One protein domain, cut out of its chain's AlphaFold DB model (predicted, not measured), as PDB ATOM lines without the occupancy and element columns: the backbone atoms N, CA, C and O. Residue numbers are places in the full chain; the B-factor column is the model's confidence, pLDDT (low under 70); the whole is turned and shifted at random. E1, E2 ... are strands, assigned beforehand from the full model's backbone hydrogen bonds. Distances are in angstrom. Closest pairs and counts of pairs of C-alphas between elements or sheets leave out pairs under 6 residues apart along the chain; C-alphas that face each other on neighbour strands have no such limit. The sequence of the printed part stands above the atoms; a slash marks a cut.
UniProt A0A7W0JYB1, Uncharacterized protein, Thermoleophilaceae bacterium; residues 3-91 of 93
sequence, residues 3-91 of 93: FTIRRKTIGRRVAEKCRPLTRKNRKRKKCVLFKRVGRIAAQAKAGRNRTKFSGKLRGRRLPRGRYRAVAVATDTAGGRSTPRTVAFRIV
ATOM      1  N   PHE A   3     -39.015  -9.743  37.693       92.94
ATOM      2  CA  PHE A   3     -40.235  -9.951  36.919       92.94
ATOM      3  C   PHE A   3     -41.252 -10.713  37.761       92.94
ATOM      4  O   PHE A   3     -41.076 -11.891  38.065       92.94
ATOM      5  N   THR A   4     -42.347 -10.063  38.141       95.44
ATOM      6  CA  THR A   4     -43.463 -10.713  38.835       95.44
ATOM      7  C   THR A   4     -44.484 -11.207  37.822       95.44
ATOM      8  O   THR A   4     -45.135 -10.405  37.151       95.44
ATOM      9  N   ILE A   5     -44.692 -12.519  37.757       95.62
ATOM     10  CA  ILE A   5     -45.675 -13.127  36.864       95.62
ATOM     11  C   ILE A   5     -47.021 -13.226  37.581       95.62
ATOM     12  O   ILE A   5     -47.131 -13.745  38.700       95.62
ATOM     13  N   ARG A   6     -48.074 -12.722  36.934       96.81
ATOM     14  CA  ARG A   6     -49.450 -12.763  37.437       96.81
ATOM     15  C   ARG A   6     -50.364 -13.422  36.411       96.81
ATOM     16  O   ARG A   6     -50.377 -13.023  35.250       96.81
ATOM     17  N   ARG A   7     -51.163 -14.395  36.843       96.50
ATOM     18  CA  ARG A   7     -52.178 -15.057  36.013       96.50
ATOM     19  C   ARG A   7     -53.483 -14.274  36.069       96.50
ATOM     20  O   ARG A   7     -53.929 -13.920  37.162       96.50
ATOM     21  N   LYS A   8     -54.105 -14.035  34.913       96.62
ATOM     22  CA  LYS A   8     -55.472 -13.515  34.829       96.62
ATOM     23  C   LYS A   8     -56.439 -14.615  35.267       96.62
ATOM     24  O   LYS A   8     -56.463 -15.697  34.685       96.62
ATOM     25  N   THR A   9     -57.226 -14.330  36.287       95.69
ATOM     26  CA  THR A   9     -58.285 -15.184  36.818       95.69
ATOM     27  C   THR A   9     -59.574 -14.376  36.938       95.69
ATOM     28  O   THR A   9     -59.611 -13.173  36.661       95.69
ATOM     29  N   ILE A  10     -60.652 -15.048  37.336       95.81
ATOM     30  CA  ILE A  10     -61.937 -14.410  37.602       95.81
ATOM     31  C   ILE A  10     -62.123 -14.348  39.116       95.81
ATOM     32  O   ILE A  10     -62.143 -15.378  39.789       95.81
ATOM     33  N   GLY A  11     -62.235 -13.134  39.642       96.50
ATOM     34  CA  GLY A  11     -62.609 -12.861  41.021       96.50
ATOM     35  C   GLY A  11     -64.088 -12.509  41.163       96.50
ATOM     36  O   GLY A  11     -64.910 -12.733  40.261       96.50
ATOM     37  N   ARG A  12     -64.422 -11.945  42.319       97.88
ATOM     38  CA  ARG A  12     -65.752 -11.452  42.678       97.88
ATOM     39  C   ARG A  12     -65.637 -10.060  43.295       97.88
ATOM     40  O   ARG A  12     -64.756  -9.841  44.127       97.88
ATOM     41  N   ARG A  13     -66.490  -9.115  42.881       97.25
ATOM     42  CA  ARG A  13     -66.541  -7.773  43.485       97.25
ATOM     43  C   ARG A  13     -67.131  -7.880  44.892       97.25
ATOM     44  O   ARG A  13     -68.264  -8.334  45.048       97.25
ATOM     45  N   VAL A  14     -66.353  -7.488  45.897       96.75
ATOM     46  CA  VAL A  14     -66.731  -7.474  47.317       96.75
ATOM     47  C   VAL A  14     -66.175  -6.193  47.926       96.75
ATOM     48  O   VAL A  14     -64.962  -5.991  47.858       96.75
ATOM     49  N   ALA A  15     -67.046  -5.350  48.494       93.12
ATOM     50  CA  ALA A  15     -66.685  -4.019  49.000       93.12
ATOM     51  C   ALA A  15     -65.830  -3.248  47.976       93.12
ATOM     52  O   ALA A  15     -64.674  -2.919  48.231       93.12
ATOM     53  N   GLU A  16     -66.366  -3.136  46.752       92.31
ATOM     54  CA  GLU A  16     -65.775  -2.449  45.585       92.31
ATOM     55  C   GLU A  16     -64.473  -3.037  45.024       92.31
ATOM     56  O   GLU A  16     -64.131  -2.806  43.863       92.31
ATOM     57  N   LYS A  17     -63.794  -3.900  45.778       95.50
ATOM     58  CA  LYS A  17     -62.537  -4.533  45.389       95.50
ATOM     59  C   LYS A  17     -62.789  -5.863  44.689       95.50
ATOM     60  O   LYS A  17     -63.704  -6.619  45.020       95.50
ATOM     61  N   CYS A  18     -61.928  -6.196  43.730       96.19
ATOM     62  CA  CYS A  18     -61.927  -7.528  43.138       96.19
ATOM     63  C   CYS A  18     -61.218  -8.510  44.075       96.19
ATOM     64  O   CYS A  18     -60.008  -8.415  44.293       96.19
ATOM     65  N   ARG A  19     -61.969  -9.454  44.647       95.75
ATOM     66  CA  ARG A  19     -61.465 -10.446  45.604       95.75
ATOM     67  C   ARG A  19     -61.433 -11.853  44.998       95.75
ATOM     68  O   ARG A  19     -62.146 -12.118  44.025       95.75
ATOM     69  N   PRO A  20     -60.613 -12.770  45.545       94.88
ATOM     70  CA  PRO A  20     -60.657 -14.179  45.171       94.88
ATOM     71  C   PRO A  20     -62.058 -14.781  45.339       94.88
ATOM     72  O   PRO A  20     -62.818 -14.376  46.220       94.88
ATOM     73  N   LEU A  21     -62.389 -15.754  44.490       95.38
ATOM     74  CA  LEU A  21     -63.621 -16.531  44.605       95.38
ATOM     75  C   LEU A  21     -63.611 -17.348  45.907       95.38
ATOM     76  O   LEU A  21     -62.656 -18.070  46.180       95.38
ATOM     77  N   THR A  22     -64.692 -17.258  46.671       95.06
ATOM     78  CA  THR A  22     -64.976 -18.052  47.870       95.06
ATOM     79  C   THR A  22     -66.417 -18.563  47.810       95.06
ATOM     80  O   THR A  22     -67.234 -18.058  47.034       95.06
ATOM     81  N   ARG A  23     -66.772 -19.541  48.657       96.19
ATOM     82  CA  ARG A  23     -68.159 -20.039  48.751       96.19
ATOM     83  C   ARG A  23     -69.154 -18.906  49.046       96.19
ATOM     84  O   ARG A  23     -70.202 -18.841  48.410       96.19
ATOM     85  N   LYS A  24     -68.776 -17.969  49.926       96.31
ATOM     86  CA  LYS A  24     -69.609 -16.832  50.364       96.31
ATOM     87  C   LYS A  24     -69.845 -15.784  49.267       96.31
ATOM     88  O   LYS A  24     -70.906 -15.176  49.223       96.31
ATOM     89  N   ASN A  25     -68.889 -15.566  48.357       96.12
ATOM     90  CA  ASN A  25     -68.991 -14.514  47.335       96.12
ATOM     91  C   ASN A  25     -69.277 -15.034  45.912       96.12
ATOM     92  O   ASN A  25     -69.323 -14.238  44.973       96.12
ATOM     93  N   ARG A  26     -69.506 -16.345  45.733       95.62
ATOM     94  CA  ARG A  26     -69.641 -16.992  44.413       95.62
ATOM     95  C   ARG A  26     -70.710 -16.388  43.499       95.62
ATOM     96  O   ARG A  26     -70.495 -16.365  42.287       95.62
ATOM     97  N   LYS A  27     -71.793 -15.864  44.087       96.12
ATOM     98  CA  LYS A  27     -72.926 -15.220  43.398       96.12
ATOM     99  C   LYS A  27     -72.705 -13.727  43.079       96.12
ATOM    100  O   LYS A  27     -73.516 -13.129  42.389       96.12
ATOM    101  N   ARG A  28     -71.626 -13.096  43.566       96.31
ATOM    102  CA  ARG A  28     -71.345 -11.662  43.330       96.31
ATOM    103  C   ARG A  28     -70.889 -11.403  41.883       96.31
ATOM    104  O   ARG A  28     -70.454 -12.317  41.180       96.31
ATOM    105  N   LYS A  29     -70.908 -10.131  41.458       97.00
ATOM    106  CA  LYS A  29     -70.456  -9.701  40.119       97.00
ATOM    107  C   LYS A  29     -69.020 -10.174  39.835       97.00
ATOM    108  O   LYS A  29     -68.127 -10.021  40.675       97.00
ATOM    109  N   LYS A  30     -68.800 -10.753  38.647       97.12
ATOM    110  CA  LYS A  30     -67.474 -11.190  38.174       97.12
ATOM    111  C   LYS A  30     -66.556  -9.974  38.005       97.12
ATOM    112  O   LYS A  30     -67.000  -8.894  37.636       97.12
ATOM    113  N   CYS A  31     -65.267 -10.163  38.258       96.94
ATOM    114  CA  CYS A  31     -64.240  -9.161  37.975       96.94
ATOM    115  C   CYS A  31     -62.935  -9.836  37.560       96.94
ATOM    116  O   CYS A  31     -62.706 -11.012  37.854       96.94
ATOM    117  N   VAL A  32     -62.069  -9.094  36.874       96.00
ATOM    118  CA  VAL A  32     -60.741  -9.580  36.502       96.00
ATOM    119  C   VAL A  32     -59.810  -9.468  37.702       96.00
ATOM    120  O   VAL A  32     -59.578  -8.377  38.216       96.00
ATOM    121  N   LEU A  33     -59.237 -10.597  38.114       96.56
ATOM    122  CA  LEU A  33     -58.242 -10.657  39.176       96.56
ATOM    123  C   LEU A  33     -56.910 -11.130  38.599       96.56
ATOM    124  O   LEU A  33     -56.863 -12.056  37.798       96.56
ATOM    125  N   PHE A  34     -55.807 -10.515  39.010       96.25
ATOM    126  CA  PHE A  34     -54.471 -10.948  38.607       96.25
ATOM    127  C   PHE A  34     -53.730 -11.539  39.798       96.25
ATOM    128  O   PHE A  34     -53.109 -10.808  40.573       96.25
ATOM    129  N   LYS A  35     -53.773 -12.865  39.928       95.38
ATOM    130  CA  LYS A  35     -53.123 -13.593  41.021       95.38
ATOM    131  C   LYS A  35     -51.628 -13.745  40.735       95.38
ATOM    132  O   LYS A  35     -51.253 -14.213  39.662       95.38
ATOM    133  N   ARG A  36     -50.770 -13.367  41.688       95.38
ATOM    134  CA  ARG A  36     -49.322 -13.629  41.617       95.38
ATOM    135  C   ARG A  36     -49.089 -15.142  41.590       95.38
ATOM    136  O   ARG A  36     -49.603 -15.844  42.454       95.38
ATOM    137  N   VAL A  37     -48.340 -15.622  40.598       94.94
ATOM    138  CA  VAL A  37     -47.975 -17.048  40.469       94.94
ATOM    139  C   VAL A  37     -46.489 -17.302  40.706       94.94
ATOM    140  O   VAL A  37     -46.104 -18.424  41.001       94.94
ATOM    141  N   GLY A  38     -45.655 -16.264  40.633       93.38
ATOM    142  CA  GLY A  38     -44.246 -16.349  40.997       93.38
ATOM    143  C   GLY A  38     -43.465 -15.119  40.554       93.38
ATOM    144  O   GLY A  38     -44.038 -14.154  40.039       93.38
ATOM    145  N   ARG A  39     -42.151 -15.166  40.769       92.75
ATOM    146  CA  ARG A  39     -41.206 -14.142  40.323       92.75
ATOM    147  C   ARG A  39     -39.983 -14.784  39.679       92.75
ATOM    148  O   ARG A  39     -39.621 -15.895  40.055       92.75
ATOM    149  N   ILE A  40     -39.370 -14.059  38.756       90.75
ATOM    150  CA  ILE A  40     -38.072 -14.364  38.155       90.75
ATOM    151  C   ILE A  40     -37.162 -13.196  38.513       90.75
ATOM    152  O   ILE A  40     -37.545 -12.042  38.316       90.75
ATOM    153  N   ALA A  41     -35.996 -13.489  39.073       89.62
ATOM    154  CA  ALA A  41     -34.944 -12.503  39.257       89.62
ATOM    155  C   ALA A  41     -33.912 -12.706  38.150       89.62
ATOM    156  O   ALA A  41     -33.576 -13.842  37.819       89.62
ATOM    157  N   ALA A  42     -33.451 -11.607  37.570       86.38
ATOM    158  CA  ALA A  42     -32.355 -11.598  36.620       86.38
ATOM    159  C   ALA A  42     -31.377 -10.498  37.025       86.38
ATOM    160  O   ALA A  42     -31.799  -9.398  37.417       86.38
ATOM    161  N   GLN A  43     -30.083 -10.788  36.914       86.19
ATOM    162  CA  GLN A  43     -29.072  -9.741  36.908       86.19
ATOM    163  C   GLN A  43     -29.362  -8.828  35.714       86.19
ATOM    164  O   GLN A  43     -29.694  -9.296  34.624       86.19
ATOM    165  N   ALA A  44     -29.346  -7.526  35.959       82.62
ATOM    166  CA  ALA A  44     -29.613  -6.525  34.940       82.62
ATOM    167  C   ALA A  44     -28.447  -5.552  34.900       82.62
ATOM    168  O   ALA A  44     -27.878  -5.237  35.942       82.62
ATOM    169  N   LYS A  45     -28.120  -5.093  33.696       83.19
ATOM    170  CA  LYS A  45     -27.091  -4.085  33.445       83.19
ATOM    171  C   LYS A  45     -27.721  -2.743  33.094       83.19
ATOM    172  O   LYS A  45     -28.914  -2.683  32.791       83.19
ATOM    173  N   ALA A  46     -26.924  -1.681  33.102       81.25
ATOM    174  CA  ALA A  46     -27.356  -0.399  32.565       81.25
ATOM    175  C   ALA A  46     -27.783  -0.548  31.090       81.25
ATOM    176  O   ALA A  46     -27.199  -1.319  30.324       81.25
ATOM    177  N   GLY A  47     -28.840   0.165  30.701       83.62
ATOM    178  CA  GLY A  47     -29.383   0.127  29.344       83.62
ATOM    179  C   GLY A  47     -30.324  -1.053  29.061       83.62
ATOM    180  O   GLY A  47     -31.094  -1.512  29.910       83.62
ATOM    181  N   ARG A  48     -30.338  -1.510  27.803       85.44
ATOM    182  CA  ARG A  48     -31.317  -2.491  27.311       85.44
ATOM    183  C   ARG A  48     -31.035  -3.885  27.883       85.44
ATOM    184  O   ARG A  48     -29.971  -4.456  27.672       85.44
ATOM    185  N   ASN A  49     -32.046  -4.468  28.527       85.75
ATOM    186  CA  ASN A  49     -31.993  -5.820  29.078       85.75
ATOM    187  C   ASN A  49     -32.964  -6.753  28.351       85.75
ATOM    188  O   ASN A  49     -34.046  -6.344  27.926       85.75
ATOM    189  N   ARG A  50     -32.584  -8.028  28.234       86.88
ATOM    190  CA  ARG A  50     -33.438  -9.101  27.714       86.88
ATOM    191  C   ARG A  50     -33.397 -10.273  28.684       86.88
ATOM    192  O   ARG A  50     -32.330 -10.675  29.131       86.88
ATOM    193  N   THR A  51     -34.558 -10.838  28.988       86.88
ATOM    194  CA  THR A  51     -34.675 -12.012  29.858       86.88
ATOM    195  C   THR A  51     -35.555 -13.038  29.166       86.88
ATOM    196  O   THR A  51     -36.702 -12.747  28.828       86.88
ATOM    197  N   LYS A  52     -35.014 -14.238  28.934       86.31
ATOM    198  CA  LYS A  52     -35.770 -15.342  28.335       86.31
ATOM    199  C   LYS A  52     -36.775 -15.889  29.352       86.31
ATOM    200  O   LYS A  52     -36.447 -16.080  30.521       86.31
ATOM    201  N   PHE A  53     -37.993 -16.173  28.896       87.50
ATOM    202  CA  PHE A  53     -39.030 -16.816  29.697       87.50
ATOM    203  C   PHE A  53     -39.514 -18.082  28.992       87.50
ATOM    204  O   PHE A  53     -40.120 -18.014  27.930       87.50
ATOM    205  N   SER A  54     -39.268 -19.240  29.603       85.75
ATOM    206  CA  SER A  54     -39.570 -20.559  29.027       85.75
ATOM    207  C   SER A  54     -40.993 -21.059  29.310       85.75
ATOM    208  O   SER A  54     -41.286 -22.239  29.136       85.75
ATOM    209  N   GLY A  55     -41.878 -20.210  29.844       86.31
ATOM    210  CA  GLY A  55     -43.204 -20.642  30.304       86.31
ATOM    211  C   GLY A  55     -43.186 -21.443  31.613       86.31
ATOM    212  O   GLY A  55     -44.235 -21.909  32.063       86.31
ATOM    213  N   LYS A  56     -42.016 -21.598  32.247       89.81
ATOM    214  CA  LYS A  56     -41.836 -22.304  33.521       89.81
ATOM    215  C   LYS A  56     -41.536 -21.325  34.660       89.81
ATOM    216  O   LYS A  56     -40.847 -20.326  34.469       89.81
ATOM    217  N   LEU A  57     -42.022 -21.629  35.862       88.06
ATOM    218  CA  LEU A  57     -41.638 -20.960  37.108       88.06
ATOM    219  C   LEU A  57     -41.249 -22.014  38.141       88.06
ATOM    220  O   LEU A  57     -42.031 -22.924  38.402       88.06
ATOM    221  N   ARG A  58     -40.057 -21.874  38.740       85.12
ATOM    222  CA  ARG A  58     -39.517 -22.828  39.732       85.12
ATOM    223  C   ARG A  58     -39.593 -24.283  39.234       85.12
ATOM    224  O   ARG A  58     -40.162 -25.144  39.893       85.12
ATOM    225  N   GLY A  59     -39.143 -24.517  38.000       86.06
ATOM    226  CA  GLY A  59     -39.186 -25.831  37.339       86.06
ATOM    227  C   GLY A  59     -40.561 -26.268  36.810       86.06
ATOM    228  O   GLY A  59     -40.631 -27.148  35.956       86.06
ATOM    229  N   ARG A  60     -41.663 -25.629  37.223       88.56
ATOM    230  CA  ARG A  60     -43.027 -26.051  36.860       88.56
ATOM    231  C   ARG A  60     -43.566 -25.277  35.663       88.56
ATOM    232  O   ARG A  60     -43.542 -24.045  35.654       88.56
ATOM    233  N   ARG A  61     -44.097 -25.993  34.665       91.25
ATOM    234  CA  ARG A  61     -44.817 -25.388  33.529       91.25
ATOM    235  C   ARG A  61     -46.047 -24.641  34.041       91.25
ATOM    236  O   ARG A  61     -46.814 -25.161  34.849       91.25
ATOM    237  N   LEU A  62     -46.238 -23.415  33.567       92.50
ATOM    238  CA  LEU A  62     -47.447 -22.667  33.871       92.50
ATOM    239  C   LEU A  62     -48.621 -23.182  33.026       92.50
ATOM    240  O   LEU A  62     -48.445 -23.443  31.836       92.50
ATOM    241  N   PRO A  63     -49.829 -23.294  33.606       92.38
ATOM    242  CA  PRO A  63     -51.010 -23.673  32.844       92.38
ATOM    243  C   PRO A  63     -51.294 -22.703  31.694       92.38
ATOM    244  O   PRO A  63     -50.996 -21.512  31.774       92.38
ATOM    245  N   ARG A  64     -51.993 -23.178  30.662       93.75
ATOM    246  CA  ARG A  64     -52.520 -22.298  29.612       93.75
ATOM    247  C   ARG A  64     -53.363 -21.159  30.199       93.75
ATOM    248  O   ARG A  64     -54.100 -21.325  31.186       93.75
ATOM    249  N   GLY A  65     -53.284 -19.993  29.569       94.62
ATOM    250  CA  GLY A  65     -54.076 -18.835  29.972       94.62
ATOM    251  C   GLY A  65     -53.421 -17.497  29.671       94.62
ATOM    252  O   GLY A  65     -52.362 -17.420  29.054       94.62
ATOM    253  N   ARG A  66     -54.084 -16.426  30.113       96.81
ATOM    254  CA  ARG A  66     -53.593 -15.051  29.988       96.81
ATOM    255  C   ARG A  66     -52.810 -14.662  31.236       96.81
ATOM    256  O   ARG A  66     -53.239 -14.932  32.361       96.81
ATOM    257  N   TYR A  67     -51.696 -13.987  31.029       96.69
ATOM    258  CA  TYR A  67     -50.752 -13.585  32.056       96.69
ATOM    259  C   TYR A  67     -50.325 -12.136  31.847       96.69
ATOM    260  O   TYR A  67     -50.533 -11.543  30.788       96.69
ATOM    261  N   ARG A  68     -49.716 -11.571  32.886       96.81
ATOM    262  CA  ARG A  68     -48.906 -10.362  32.783       96.81
ATOM    263  C   ARG A  68     -47.609 -10.526  33.560       96.81
ATOM    264  O   ARG A  68     -47.623 -11.089  34.660       96.81
ATOM    265  N   ALA A  69     -46.519 -10.023  33.004       95.19
ATOM    266  CA  ALA A  69     -45.256  -9.838  33.699       95.19
ATOM    267  C   ALA A  69     -45.167  -8.382  34.148       95.19
ATOM    268  O   ALA A  69     -45.437  -7.480  33.360       95.19
ATOM    269  N   VAL A  70     -44.812  -8.163  35.411       95.81
ATOM    270  CA  VAL A  70     -44.512  -6.835  35.953       95.81
ATOM    271  C   VAL A  70     -43.021  -6.779  36.244       95.81
ATOM    272  O   VAL A  70     -42.548  -7.485  37.132       95.81
ATOM    273  N   ALA A  71     -42.306  -5.976  35.473       93.56
ATOM    274  CA  ALA A  71     -40.878  -5.747  35.563       93.56
ATOM    275  C   ALA A  71     -40.578  -4.549  36.470       93.56
ATOM    276  O   ALA A  71     -41.160  -3.480  36.291       93.56
ATOM    277  N   VAL A  72     -39.660  -4.734  37.416       93.69
ATOM    278  CA  VAL A  72     -39.118  -3.678  38.280       93.69
ATOM    279  C   VAL A  72     -37.601  -3.839  38.317       93.69
ATOM    280  O   VAL A  72     -37.102  -4.917  38.660       93.69
ATOM    281  N   ALA A  73     -36.863  -2.802  37.933       90.12
ATOM    282  CA  ALA A  73     -35.422  -2.752  38.138       90.12
ATOM    283  C   ALA A  73     -35.128  -2.288  39.569       90.12
ATOM    284  O   ALA A  73     -35.889  -1.510  40.142       90.12
ATOM    285  N   THR A  74     -34.055  -2.823  40.140       89.31
ATOM    286  CA  THR A  74     -33.541  -2.429  41.451       89.31
ATOM    287  C   THR A  74     -32.063  -2.136  41.263       89.31
ATOM    288  O   THR A  74     -31.390  -2.969  40.646       89.31
ATOM    289  N   ASP A  75     -31.611  -0.967  41.700       82.81
ATOM    290  CA  ASP A  75     -30.195  -0.593  41.702       82.81
ATOM    291  C   ASP A  75     -29.482  -1.101  42.971       82.81
ATOM    292  O   ASP A  75     -30.092  -1.738  43.835       82.81
ATOM    293  N   THR A  76     -28.174  -0.871  43.054       80.19
ATOM    294  CA  THR A  76     -27.336  -1.285  44.189       80.19
ATOM    295  C   THR A  76     -27.616  -0.491  45.465       80.19
ATOM    296  O   THR A  76     -27.396  -1.018  46.549       80.19
ATOM    297  N   ALA A  77     -28.160   0.724  45.349       84.94
ATOM    298  CA  ALA A  77     -28.614   1.543  46.472       84.94
ATOM    299  C   ALA A  77     -30.033   1.160  46.954       84.94
ATOM    300  O   ALA A  77     -30.548   1.732  47.912       84.94
ATOM    301  N   GLY A  78     -30.682   0.183  46.308       82.25
ATOM    302  CA  GLY A  78     -32.028  -0.288  46.642       82.25
ATOM    303  C   GLY A  78     -33.167   0.507  45.992       82.25
ATOM    304  O   GLY A  78     -34.342   0.159  46.191       82.25
ATOM    305  N   GLY A  79     -32.854   1.516  45.179       86.94
ATOM    306  CA  GLY A  79     -33.815   2.285  44.400       86.94
ATOM    307  C   GLY A  79     -34.575   1.398  43.415       86.94
ATOM    308  O   GLY A  79     -34.056   0.416  42.878       86.94
ATOM    309  N   ARG A  80     -35.867   1.687  43.219       91.31
ATOM    310  CA  ARG A  80     -36.768   0.886  42.377       91.31
ATOM    311  C   ARG A  80     -37.281   1.703  41.207       91.31
ATOM    312  O   ARG A  80     -37.793   2.801  41.390       91.31
ATOM    313  N   SER A  81     -37.240   1.120  40.012       90.06
ATOM    314  CA  SER A  81     -37.825   1.752  38.831       90.06
ATOM    315  C   SER A  81     -39.353   1.775  38.886       90.06
ATOM    316  O   SER A  81     -39.993   0.944  39.543       90.06
ATOM    317  N   THR A  82     -39.953   2.639  38.067       92.38
ATOM    318  CA  THR A  82     -41.379   2.539  37.752       92.38
ATOM    319  C   THR A  82     -41.696   1.149  37.172       92.38
ATOM    320  O   THR A  82     -40.944   0.637  36.331       92.38
ATOM    321  N   PRO A  83     -42.770   0.474  37.628       94.06
ATOM    322  CA  PRO A  83     -43.103  -0.851  37.127       94.06
ATOM    323  C   PRO A  83     -43.542  -0.813  35.664       94.06
ATOM    324  O   PRO A  83     -44.451  -0.071  35.293       94.06
ATOM    325  N   ARG A  84     -42.978  -1.693  34.836       94.31
ATOM    326  CA  ARG A  84     -43.437  -1.907  33.455       94.31
ATOM    327  C   ARG A  84     -44.210  -3.213  33.358       94.31
ATOM    328  O   ARG A  84     -43.789  -4.232  33.898       94.31
ATOM    329  N   THR A  85     -45.362  -3.189  32.691       95.38
ATOM    330  CA  THR A  85     -46.239  -4.360  32.571       95.38
ATOM    331  C   THR A  85     -46.328  -4.815  31.125       95.38
ATOM    332  O   THR A  85     -46.599  -4.007  30.247       95.38
ATOM    333  N   VAL A  86     -46.171  -6.117  30.896       94.06
ATOM    334  CA  VAL A  86     -46.364  -6.747  29.584       94.06
ATOM    335  C   VAL A  86     -47.397  -7.856  29.716       94.06
ATOM    336  O   VAL A  86     -47.298  -8.700  30.611       94.06
ATOM    337  N   ALA A  87     -48.403  -7.855  28.843       95.94
ATOM    338  CA  ALA A  87     -49.389  -8.924  28.755       95.94
ATOM    339  C   ALA A  87     -48.903 -10.019  27.801       95.94
ATOM    340  O   ALA A  87     -48.311  -9.730  26.767       95.94
ATOM    341  N   PHE A  88     -49.173 -11.278  28.134       94.38
ATOM    342  CA  PHE A  88     -48.863 -12.406  27.255       94.38
ATOM    343  C   PHE A  88     -49.824 -13.572  27.493       94.38
ATOM    344  O   PHE A  88     -50.542 -13.628  28.499       94.38
ATOM    345  N   ARG A  89     -49.858 -14.520  26.555       94.81
ATOM    346  CA  ARG A  89     -50.673 -15.735  26.646       94.81
ATOM    347  C   ARG A  89     -49.772 -16.955  26.557       94.81
ATOM    348  O   ARG A  89     -48.918 -17.025  25.687       94.81
ATOM    349  N   ILE A  90     -49.998 -17.917  27.445       92.56
ATOM    350  CA  ILE A  90     -49.421 -19.255  27.327       92.56
ATOM    351  C   ILE A  90     -50.432 -20.104  26.558       92.56
ATOM    352  O   ILE A  90     -51.570 -20.284  27.020       92.56
ATOM    353  N   VAL A  91     -50.030 -20.541  25.368       90.06
ATOM    354  CA  VAL A  91     -50.789 -21.419  24.465       90.06
ATOM    355  C   VAL A  91     -50.401 -22.889  24.692       90.06
ATOM    356  O   VAL A  91     -49.550 -23.165  25.539       90.06
TER     357      VAL A  91
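This is residues 3 to 91 of the 93 residues of an uncharacterized protein of Thermoleophilaceae bacterium (UniProt A0A7W0JYB1). One strongly twisted antiparallel sheet is built on the long strands E1 and E3, side by side, with the hairpin E4 and E5 beside the first part of E1 and short E2 folded back beside its last part. The 89 printed residues have five named strands, E1 to E5 in a branched sheet, and no named helix; the class is all strand, with 42 residues in named strands, under half. The whole is loose, radius of gyration of the C-alphas 15.9 A, spanning 49 by 30 by 19 A.

E1, residues 3 to 14, 28.6 A, begins at C-alpha 3 (-40.235, -9.951, 36.919) and bends by 75 degrees at residue 10. E2 is residues 17 to 19, 6.0 A; E3 residues 30 to 41, 32.6 A; E4 residues 65 to 72, 22.9 A. E5, residues 84 to 90, 19.3 A, ends at C-alpha 90 (-49.421, -19.255, 27.327).

E2 and E4 are on one side of E1, E3 on the other side. Within hydrogen-bond range are N 12 and O 19 of hairpin E1 and E2, 2.8 A; N 5 and O 38 of E1 and E3, 2.9 A; N 6 and O 68 of E1 and E4, 2.8 A; N 67 and O 88 of E4 and E5, 2.8 A.

The farthest C-alphas, of Lys 27 and Ala 46, are 49.1 A apart. The printed part has no cut; links E3 to E4 and E4 to E5 are long. No printed residue is under 70 in pLDDT.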